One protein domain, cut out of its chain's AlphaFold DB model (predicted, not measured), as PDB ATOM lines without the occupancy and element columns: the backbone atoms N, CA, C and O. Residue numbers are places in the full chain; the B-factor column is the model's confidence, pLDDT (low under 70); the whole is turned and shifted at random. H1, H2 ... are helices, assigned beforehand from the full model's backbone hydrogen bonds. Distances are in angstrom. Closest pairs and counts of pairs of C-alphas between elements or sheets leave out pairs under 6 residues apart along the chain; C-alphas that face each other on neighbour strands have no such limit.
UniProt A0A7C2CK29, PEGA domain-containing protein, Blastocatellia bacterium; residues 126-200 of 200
ATOM      1  N   ALA A 126      15.193 -79.269  68.453       51.12
ATOM      2  CA  ALA A 126      15.330 -79.992  69.714       51.12
ATOM      3  C   ALA A 126      14.870 -81.457  69.517       51.12
ATOM      4  O   ALA A 126      13.676 -81.689  69.273       51.12
ATOM      5  N   PRO A 127      15.767 -82.462  69.609       48.66
ATOM      6  CA  PRO A 127      15.437 -83.852  69.310       48.66
ATOM      7  C   PRO A 127      14.563 -84.435  70.434       48.66
ATOM      8  O   PRO A 127      15.059 -85.049  71.373       48.66
ATOM      9  N   GLY A 128      13.245 -84.203  70.375       57.66
ATOM     10  CA  GLY A 128      12.296 -84.770  71.340       57.66
ATOM     11  C   GLY A 128      10.840 -84.277  71.325       57.66
ATOM     12  O   GLY A 128       9.973 -85.028  71.766       57.66
ATOM     13  N   ASP A 129      10.500 -83.075  70.837       69.12
ATOM     14  CA  ASP A 129       9.532 -82.308  71.641       69.12
ATOM     15  C   ASP A 129       8.276 -81.697  70.996       69.12
ATOM     16  O   ASP A 129       7.784 -80.646  71.410       69.12
ATOM     17  N   ARG A 130       7.651 -82.377  70.022       79.25
ATOM     18  CA  ARG A 130       6.305 -81.967  69.548       79.25
ATOM     19  C   ARG A 130       5.312 -81.834  70.716       79.25
ATOM     20  O   ARG A 130       4.464 -80.946  70.701       79.25
ATOM     21  N   ARG A 131       5.417 -82.712  71.722       82.75
ATOM     22  CA  ARG A 131       4.549 -82.713  72.910       82.75
ATOM     23  C   ARG A 131       4.796 -81.504  73.817       82.75
ATOM     24  O   ARG A 131       3.811 -80.890  74.223       82.75
ATOM     25  N   GLU A 132       6.040 -81.125  74.110       82.06
ATOM     26  CA  GLU A 132       6.294 -79.893  74.871       82.06
ATOM     27  C   GLU A 132       5.951 -78.654  74.069       82.06
ATOM     28  O   GLU A 132       5.397 -77.726  74.634       82.06
ATOM     29  N   ARG A 133       6.171 -78.636  72.752       79.81
ATOM     30  CA  ARG A 133       5.760 -77.497  71.924       79.81
ATOM     31  C   ARG A 133       4.253 -77.268  71.989       79.81
ATOM     32  O   ARG A 133       3.801 -76.137  72.141       79.81
ATOM     33  N   ILE A 134       3.471 -78.348  71.940       88.88
ATOM     34  CA  ILE A 134       2.027 -78.305  72.196       88.88
ATOM     35  C   ILE A 134       1.749 -77.788  73.615       88.88
ATOM     36  O   ILE A 134       0.895 -76.919  73.781       88.88
ATOM     37  N   ARG A 135       2.470 -78.273  74.635       89.31
ATOM     38  CA  ARG A 135       2.317 -77.820  76.029       89.31
ATOM     39  C   ARG A 135       2.604 -76.322  76.180       89.31
ATOM     40  O   ARG A 135       1.789 -75.618  76.763       89.31
ATOM     41  N   GLN A 136       3.706 -75.832  75.622       87.88
ATOM     42  CA  GLN A 136       4.112 -74.430  75.647       87.88
ATOM     43  C   GLN A 136       3.099 -73.542  74.928       87.88
ATOM     44  O   GLN A 136       2.669 -72.540  75.488       87.88
ATOM     45  N   LEU A 137       2.637 -73.935  73.737       90.25
ATOM     46  CA  LEU A 137       1.594 -73.190  73.025       90.25
ATOM     47  C   LEU A 137       0.290 -73.126  73.827       90.25
ATOM     48  O   LEU A 137      -0.322 -72.065  73.899       90.25
ATOM     49  N   LYS A 138      -0.119 -74.223  74.478       94.62
ATOM     50  CA  LYS A 138      -1.290 -74.224  75.372       94.62
ATOM     51  C   LYS A 138      -1.113 -73.266  76.552       94.62
ATOM     52  O   LYS A 138      -2.038 -72.518  76.864       94.62
ATOM     53  N   LEU A 139       0.069 -73.254  77.171       93.06
ATOM     54  CA  LEU A 139       0.394 -72.327  78.258       93.06
ATOM     55  C   LEU A 139       0.335 -70.865  77.794       93.06
ATOM     56  O   LEU A 139      -0.287 -70.049  78.470       93.06
ATOM     57  N   LEU A 140       0.905 -70.552  76.627       91.69
ATOM     58  CA  LEU A 140       0.883 -69.208  76.042       91.69
ATOM     59  C   LEU A 140      -0.540 -68.743  75.702       91.69
ATOM     60  O   LEU A 140      -0.875 -67.585  75.940       91.69
ATOM     61  N   VAL A 141      -1.406 -69.639  75.207       94.62
ATOM     62  CA  VAL A 141      -2.831 -69.329  74.994       94.62
ATOM     63  C   VAL A 141      -3.499 -68.937  76.312       94.62
ATOM     64  O   VAL A 141      -4.116 -67.877  76.383       94.62
ATOM     65  N   GLU A 142      -3.372 -69.749  77.364       95.56
ATOM     66  CA  GLU A 142      -3.981 -69.443  78.670       95.56
ATOM     67  C   GLU A 142      -3.395 -68.181  79.310       95.56
ATOM     68  O   GLU A 142      -4.103 -67.419  79.966       95.56
ATOM     69  N   GLU A 143      -2.103 -67.923  79.132       92.94
ATOM     70  CA  GLU A 143      -1.475 -66.695  79.603       92.94
ATOM     71  C   GLU A 143      -2.023 -65.456  78.893       92.94
ATOM     72  O   GLU A 143      -2.457 -64.524  79.571       92.94
ATOM     73  N   ALA A 144      -2.102 -65.470  77.561       89.06
ATOM     74  CA  ALA A 144      -2.691 -64.375  76.794       89.06
ATOM     75  C   ALA A 144      -4.169 -64.150  77.167       89.06
ATOM     76  O   ALA A 144      -4.601 -63.014  77.358       89.06
ATOM     77  N   LEU A 145      -4.940 -65.228  77.380       92.19
ATOM     78  CA  LEU A 145      -6.313 -65.142  77.892       92.19
ATOM     79  C   LEU A 145      -6.383 -64.465  79.268       92.19
ATOM     80  O   LEU A 145      -7.285 -63.661  79.498       92.19
ATOM     81  N   ARG A 146      -5.449 -64.775  80.178       92.81
ATOM     82  CA  ARG A 146      -5.379 -64.149  81.511       92.81
ATOM     83  C   ARG A 146      -5.048 -62.663  81.437       92.81
ATOM     84  O   ARG A 146      -5.592 -61.902  82.233       92.81
ATOM     85  N   ARG A 147      -4.187 -62.254  80.501       89.69
ATOM     86  CA  ARG A 147      -3.866 -60.836  80.261       89.69
ATOM     87  C   ARG A 147      -5.001 -60.074  79.568       89.69
ATOM     88  O   ARG A 147      -5.076 -58.858  79.691       89.69
ATOM     89  N   GLY A 148      -5.926 -60.783  78.917       89.69
ATOM     90  CA  GLY A 148      -7.008 -60.190  78.126       89.69
ATOM     91  C   GLY A 148      -6.625 -59.932  76.663       89.69
ATOM     92  O   GLY A 148      -7.403 -59.328  75.922       89.69
ATOM     93  N   ASP A 149      -5.467 -60.436  76.236       90.56
ATOM     94  CA  ASP A 149      -4.886 -60.254  74.908       90.56
ATOM     95  C   ASP A 149      -5.497 -61.262  73.926       90.56
ATOM     96  O   ASP A 149      -4.891 -62.268  73.556       90.56
ATOM     97  N   TYR A 150      -6.757 -61.057  73.534       89.31
ATOM     98  CA  TYR A 150      -7.477 -62.021  72.688       89.31
ATOM     99  C   TYR A 150      -7.129 -61.912  71.201       89.31
ATOM    100  O   TYR A 150      -6.975 -62.926  70.521       89.31
ATOM    101  N   VAL A 151      -7.056 -60.677  70.703       85.75
ATOM    102  CA  VAL A 151      -6.920 -60.322  69.275       85.75
ATOM    103  C   VAL A 151      -5.797 -59.319  69.022       85.75
ATOM    104  O   VAL A 151      -5.282 -59.239  67.914       85.75
ATOM    105  N   ALA A 152      -5.425 -58.561  70.047       79.12
ATOM    106  CA  ALA A 152      -4.313 -57.633  70.048       79.12
ATOM    107  C   ALA A 152      -3.421 -58.002  71.239       79.12
ATOM    108  O   ALA A 152      -3.969 -58.433  72.258       79.12
ATOM    109  N   PRO A 153      -2.092 -57.876  71.113       78.38
ATOM    110  CA  PRO A 153      -1.329 -57.438  69.929       78.38
ATOM    111  C   PRO A 153      -1.232 -58.536  68.850       78.38
ATOM    112  O   PRO A 153      -1.389 -59.711  69.163       78.38
ATOM    113  N   GLU A 154      -1.004 -58.189  67.576       72.38
ATOM    114  CA  GLU A 154      -1.150 -59.109  66.420       72.38
ATOM    115  C   GLU A 154      -0.365 -60.432  66.533       72.38
ATOM    116  O   GLU A 154      -0.854 -61.477  66.100       72.38
ATOM    117  N   ASN A 155       0.821 -60.400  67.143       73.56
ATOM    118  CA  ASN A 155       1.791 -61.499  67.181       73.56
ATOM    119  C   ASN A 155       1.987 -62.144  68.569       73.56
ATOM    120  O   ASN A 155       2.807 -63.049  68.710       73.56
ATOM    121  N   ALA A 156       1.245 -61.710  69.592       81.25
ATOM    122  CA  ALA A 156       1.334 -62.273  70.946       81.25
ATOM    123  C   ALA A 156      -0.027 -62.374  71.656       81.25
ATOM    124  O   ALA A 156      -0.120 -62.303  72.882       81.25
ATOM    125  N   ASN A 157      -1.097 -62.541  70.878       89.50
ATOM    126  CA  ASN A 157      -2.447 -62.734  71.398       89.50
ATOM    127  C   ASN A 157      -2.850 -64.221  71.456       89.50
ATOM    128  O   ASN A 157      -2.229 -65.103  70.860       89.50
ATOM    129  N   ALA A 158      -3.947 -64.504  72.154       93.06
ATOM    130  CA  ALA A 158      -4.459 -65.857  72.331       93.06
ATOM    131  C   ALA A 158      -4.803 -66.541  70.995       93.06
ATOM    132  O   ALA A 158      -4.508 -67.723  70.822       93.06
ATOM    133  N   LEU A 159      -5.396 -65.822  70.029       91.12
ATOM    134  CA  LEU A 159      -5.705 -66.384  68.705       91.12
ATOM    135  C   LEU A 159      -4.447 -66.729  67.905       91.12
ATOM    136  O   LEU A 159      -4.451 -67.713  67.163       91.12
ATOM    137  N   TYR A 160      -3.380 -65.954  68.067       88.25
ATOM    138  CA  TYR A 160      -2.099 -66.173  67.421       88.25
ATOM    139  C   TYR A 160      -1.529 -67.538  67.813       88.25
ATOM    140  O   TYR A 160      -1.344 -68.415  66.963       88.25
ATOM    141  N   TYR A 161      -1.355 -67.758  69.118       90.56
ATOM    142  CA  TYR A 161      -0.853 -69.024  69.649       90.56
ATOM    143  C   TYR A 161      -1.798 -70.190  69.346       90.56
ATOM    144  O   TYR A 161      -1.347 -71.293  69.039       90.56
ATOM    145  N   LEU A 162      -3.112 -69.947  69.338       93.50
ATOM    146  CA  LEU A 162      -4.105 -70.957  68.985       93.50
ATOM    147  C   LEU A 162      -3.993 -71.403  67.518       93.50
ATOM    148  O   LEU A 162      -4.109 -72.592  67.226       93.50
ATOM    149  N   ASN A 163      -3.729 -70.476  66.593       91.38
ATOM    150  CA  ASN A 163      -3.502 -70.786  65.179       91.38
ATOM    151  C   ASN A 163      -2.171 -71.521  64.954       91.38
ATOM    152  O   ASN A 163      -2.069 -72.361  64.058       91.38
ATOM    153  N   GLN A 164      -1.140 -71.219  65.750       89.56
ATOM    154  CA  GLN A 164       0.107 -71.992  65.763       89.56
ATOM    155  C   GLN A 164      -0.145 -73.425  66.262       89.56
ATOM    156  O   GLN A 164       0.275 -74.388  65.619       89.56
ATOM    157  N   LEU A 165      -0.909 -73.582  67.349       91.75
ATOM    158  CA  LEU A 165      -1.272 -74.891  67.894       91.75
ATOM    159  C   LEU A 165      -2.099 -75.716  66.904       91.75
ATOM    160  O   LEU A 165      -1.799 -76.889  66.710       91.75
ATOM    161  N   GLN A 166      -3.081 -75.110  66.231       91.88
ATOM    162  CA  GLN A 166      -3.912 -75.793  65.234       91.88
ATOM    163  C   GLN A 166      -3.085 -76.367  64.077       91.88
ATOM    164  O   GLN A 166      -3.379 -77.454  63.590       91.88
ATOM    165  N   ARG A 167      -2.039 -75.658  63.637       89.38
ATOM    166  CA  ARG A 167      -1.131 -76.159  62.594       89.38
ATOM    167  C   ARG A 167      -0.308 -77.354  63.070       89.38
ATOM    168  O   ARG A 167      -0.012 -78.239  62.274       89.38
ATOM    169  N   LEU A 168       0.062 -77.378  64.349       87.75
ATOM    170  CA  LEU A 168       0.907 -78.424  64.922       87.75
ATOM    171  C   LEU A 168       0.123 -79.666  65.382       87.75
ATOM    172  O   LEU A 168       0.637 -80.780  65.295       87.75
ATOM    173  N   ALA A 169      -1.092 -79.468  65.892       90.81
ATOM    174  CA  ALA A 169      -1.977 -80.493  66.436       90.81
ATOM    175  C   ALA A 169      -3.442 -80.179  66.058       90.81
ATOM    176  O   ALA A 169      -4.207 -79.692  66.893       90.81
ATOM    177  N   PRO A 170      -3.841 -80.423  64.795       91.12
ATOM    178  CA  PRO A 170      -5.162 -80.041  64.283       91.12
ATOM    179  C   PRO A 170      -6.325 -80.737  65.000       91.12
ATOM    180  O   PRO A 170      -7.401 -80.151  65.110       91.12
ATOM    181  N   ASP A 171      -6.092 -81.942  65.521       94.25
ATOM    182  CA  ASP A 171      -7.097 -82.761  66.211       94.25
ATOM    183  C   ASP A 171      -7.141 -82.518  67.734       94.25
ATOM    184  O   ASP A 171      -7.869 -83.201  68.454       94.25
ATOM    185  N   ASP A 172      -6.350 -81.575  68.262       95.19
ATOM    186  CA  ASP A 172      -6.308 -81.308  69.701       95.19
ATOM    187  C   ASP A 172      -7.611 -80.623  70.171       95.19
ATOM    188  O   ASP A 172      -7.929 -79.525  69.698       95.19
ATOM    189  N   PRO A 173      -8.365 -81.211  71.125       95.88
ATOM    190  CA  PRO A 173      -9.658 -80.675  71.564       95.88
ATOM    191  C   PRO A 173      -9.551 -79.296  72.229       95.88
ATOM    192  O   PRO A 173     -10.536 -78.557  72.266       95.88
ATOM    193  N   PHE A 174      -8.358 -78.905  72.686       96.06
ATOM    194  CA  PHE A 174      -8.104 -77.579  73.241       96.06
ATOM    195  C   PHE A 174      -8.366 -76.463  72.216       96.06
ATOM    196  O   PHE A 174      -8.805 -75.371  72.578       96.06
ATOM    197  N   VAL A 175      -8.132 -76.725  70.923       96.06
ATOM    198  CA  VAL A 175      -8.278 -75.724  69.858       96.06
ATOM    199  C   VAL A 175      -9.728 -75.235  69.705       96.06
ATOM    200  O   VAL A 175      -9.959 -74.025  69.823       96.06
ATOM    201  N   PRO A 176     -10.724 -76.109  69.445       96.62
ATOM    202  CA  PRO A 176     -12.117 -75.681  69.347       96.62
ATOM    203  C   PRO A 176     -12.662 -75.139  70.677       96.62
ATOM    204  O   PRO A 176     -13.437 -74.181  70.657       96.62
ATOM    205  N   GLU A 177     -12.225 -75.682  71.817       96.75
ATOM    206  CA  GLU A 177     -12.640 -75.212  73.143       96.75
ATOM    207  C   GLU A 177     -12.227 -73.752  73.382       96.75
ATOM    208  O   GLU A 177     -13.067 -72.893  73.677       96.75
ATOM    209  N   MET A 178     -10.941 -73.441  73.187       95.94
ATOM    210  CA  MET A 178     -10.429 -72.087  73.385       95.94
ATOM    211  C   MET A 178     -10.971 -71.111  72.349       95.94
ATOM    212  O   MET A 178     -11.264 -69.964  72.686       95.94
ATOM    213  N   ARG A 179     -11.194 -71.551  71.105       95.31
ATOM    214  CA  ARG A 179     -11.809 -70.707  70.071       95.31
ATOM    215  C   ARG A 179     -13.210 -70.253  70.474       95.31
ATOM    216  O   ARG A 179     -13.548 -69.080  70.307       95.31
ATOM    217  N   GLU A 180     -14.018 -71.157  71.023       96.00
ATOM    218  CA  GLU A 180     -15.353 -70.809  71.506       96.00
ATOM    219  C   GLU A 180     -15.286 -69.932  72.764       96.00
ATOM    220  O   GLU A 180     -16.025 -68.950  72.872       96.00
ATOM    221  N   ARG A 181     -14.350 -70.205  73.684       95.38
ATOM    222  CA  ARG A 181     -14.115 -69.358  74.865       95.38
ATOM    223  C   ARG A 181     -13.767 -67.919  74.469       95.38
ATOM    224  O   ARG A 181     -14.427 -66.998  74.948       95.38
ATOM    225  N   ILE A 182     -12.816 -67.725  73.554       94.88
ATOM    226  CA  ILE A 182     -12.426 -66.405  73.025       94.88
ATOM    227  C   ILE A 182     -13.623 -65.711  72.371       94.88
ATOM    228  O   ILE A 182     -13.903 -64.549  72.663       94.88
ATOM    229  N   ARG A 183     -14.383 -66.425  71.531       94.50
ATOM    230  CA  ARG A 183     -15.576 -65.873  70.874       94.50
ATOM    231  C   ARG A 183     -16.599 -65.357  71.888       94.50
ATOM    232  O   ARG A 183     -17.152 -64.274  71.689       94.50
ATOM    233  N   ARG A 184     -16.862 -66.107  72.964       94.94
ATOM    234  CA  ARG A 184     -17.784 -65.679  74.027       94.94
ATOM    235  C   ARG A 184     -17.275 -64.436  74.755       94.94
ATOM    236  O   ARG A 184     -18.051 -63.502  74.936       94.94
ATOM    237  N   LEU A 185     -15.991 -64.401  75.107       93.19
ATOM    238  CA  LEU A 185     -15.372 -63.258  75.789       93.19
ATOM    239  C   LEU A 185     -15.461 -61.981  74.944       93.19
ATOM    240  O   LEU A 185     -15.900 -60.942  75.437       93.19
ATOM    241  N   LEU A 186     -15.151 -62.069  73.649       90.50
ATOM    242  CA  LEU A 186     -15.249 -60.935  72.729       90.50
ATOM    243  C   LEU A 186     -16.688 -60.417  72.591       90.50
ATOM    244  O   LEU A 186     -16.910 -59.206  72.579       90.50
ATOM    245  N   ARG A 187     -17.685 -61.313  72.532       91.69
ATOM    246  CA  ARG A 187     -19.105 -60.914  72.519       91.69
ATOM    247  C   ARG A 187     -19.493 -60.169  73.793       91.69
ATOM    248  O   ARG A 187     -20.097 -59.106  73.707       91.69
ATOM    249  N   GLN A 188     -19.089 -60.680  74.955       91.44
ATOM    250  CA  GLN A 188     -19.356 -60.032  76.242       91.44
ATOM    251  C   GLN A 188     -18.722 -58.635  76.319       91.44
ATOM    252  O   GLN A 188     -19.383 -57.679  76.732       91.44
ATOM    253  N   GLN A 189     -17.475 -58.483  75.863       87.25
ATOM    254  CA  GLN A 189     -16.805 -57.179  75.802       87.25
ATOM    255  C   GLN A 189     -17.498 -56.208  74.827       87.25
ATOM    256  O   GLN A 189     -17.671 -55.024  75.138       87.25
ATOM    257  N   ALA A 190     -17.949 -56.693  73.668       85.19
ATOM    258  CA  ALA A 190     -18.692 -55.895  72.691       85.19
ATOM    259  C   ALA A 190     -20.062 -55.432  73.224       85.19
ATOM    260  O   ALA A 190     -20.477 -54.296  72.999       85.19
ATOM    261  N   GLU A 191     -20.770 -56.281  73.966       87.75
ATOM    262  CA  GLU A 191     -22.047 -55.920  74.589       87.75
ATOM    263  C   GLU A 191     -21.869 -54.900  75.720       87.75
ATOM    264  O   GLU A 191     -22.607 -53.914  75.787       87.75
ATOM    265  N   ALA A 192     -20.861 -55.088  76.575       82.12
ATOM    266  CA  ALA A 192     -20.550 -54.162  77.662       82.12
ATOM    267  C   ALA A 192     -20.159 -52.768  77.138       82.12
ATOM    268  O   ALA A 192     -20.623 -51.748  77.654       82.12
ATOM    269  N   SER A 193     -19.350 -52.715  76.077       76.31
ATOM    270  CA  SER A 193     -18.955 -51.458  75.428       76.31
ATOM    271  C   SER A 193     -20.128 -50.756  74.735       76.31
ATOM    272  O   SER A 193     -20.256 -49.537  74.857       76.31
ATOM    273  N   ARG A 194     -21.038 -51.496  74.082       78.94
ATOM    274  CA  ARG A 194     -22.281 -50.928  73.521       78.94
ATOM    275  C   ARG A 194     -23.179 -50.328  74.600       78.94
ATOM    276  O   ARG A 194     -23.652 -49.210  74.427       78.94
ATOM    277  N   ARG A 195     -23.376 -51.023  75.727       74.62
ATOM    278  CA  ARG A 195     -24.191 -50.509  76.845       74.62
ATOM    279  C   ARG A 195     -23.628 -49.212  77.424       74.62
ATOM    280  O   ARG A 195     -24.400 -48.295  77.674       74.62
ATOM    281  N   ARG A 196     -22.302 -49.097  77.576       73.06
ATOM    282  CA  ARG A 196     -21.656 -47.850  78.032       73.06
ATOM    283  C   ARG A 196     -21.890 -46.674  77.081       73.06
ATOM    284  O   ARG A 196     -22.140 -45.578  77.559       73.06
ATOM    285  N   LYS A 197     -21.852 -46.892  75.762       70.81
ATOM    286  CA  LYS A 197     -22.078 -45.826  74.768       70.81
ATOM    287  C   LYS A 197     -23.512 -45.292  74.732       70.81
ATOM    288  O   LYS A 197     -23.702 -44.168  74.309       70.81
ATOM    289  N   HIS A 198     -24.503 -46.078  75.150       65.69
ATOM    290  CA  HIS A 198     -25.900 -45.627  75.218       65.69
ATOM    291  C   HIS A 198     -26.244 -44.852  76.504       65.69
ATOM    292  O   HIS A 198     -27.340 -44.310  76.597       65.69
ATOM    293  N   LEU A 199     -25.349 -44.836  77.498       60.31
ATOM    294  CA  LEU A 199     -25.541 -44.187  78.803       60.31
ATOM    295  C   LEU A 199     -24.731 -42.884  78.960       60.31
ATOM    296  O   LEU A 199     -24.754 -42.294  80.037       60.31
ATOM    297  N   SER A 200     -24.012 -42.464  77.916       55.84
ATOM    298  CA  SER A 200     -23.256 -41.208  77.826       55.84
ATOM    299  C   SER A 200     -23.811 -40.346  76.706       55.84
ATOM    300  O   SER A 200     -23.554 -39.126  76.785       55.84
TER     301      SER A 200
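AT A GLANCE: This is residues 126 to 200 of the 200 residues of the protein "PEGA domain-containing protein" of Blastocatellia bacterium (UniProt A0A7C2CK29). A long helix, H3, packs by its first part on a helical hairpin of H1 and H2, and residues 187 to 200, of which 187 to 197 belong to H3, stick out as an arm that makes much of the length. The three nearly aligned helices form an up-and-down bundle, each running against the one before it, with H1 and H2 close side by side. The printed part has 75 residues with three named helices, in the order H1, H2, H3, and no named strand; the class is all helix. The whole is loose, with a radius of gyration of the C-alphas of 14.9 A, and spans 58 by 21 by 16 A.

IN THESE COORDINATES: H3, residues 174 to 197, is 34.7 A long, from C-alpha 174 at (-8.104, -77.579, 73.241) to C-alpha 197 at (-22.078, -45.826, 74.768). H2 is residues 158 to 168, 15.5 A. H1, residues 130 to 147, is 25.8 A long and begins at C-alpha 130 at (6.305, -81.967, 69.548).

HOW THE PARTS SIT: H3 touches H2 with residues 175 to 182 alone; the closest C-alphas, of Gln 166 and Val 175, are 6.4 A apart. This hairpin has a shallow tilt of 19 degrees, opposite ways. H2 and H1 touch and form another hairpin, at a shallow tilt of 14 degrees, opposite ways; their closest C-alphas, of Val 141 and Ala 158, are 4.7 A apart. H1 and H3 are close but not clearly touching, with the closest C-alphas, of Lys 138 and Phe 174, 7.9 A apart; they run the same way at a shallow tilt of 13 degrees. In H1, H2 and H3 every O i to N i+4 pair is within hydrogen-bond range.

THE WHOLE: The C-alphas farthest apart, of Pro 127 and Ser 200, are 58.2 A apart. Without residues 187 to 200, which stand free, the body spans 38 by 21 by 16 A. The printed part has no cut. The link from H2 to H3 is tight and that from H1 to H2 is short. Mean pLDDT of the printed part is 85.9; residues 126 to 129 and 198 to 200 are under 70.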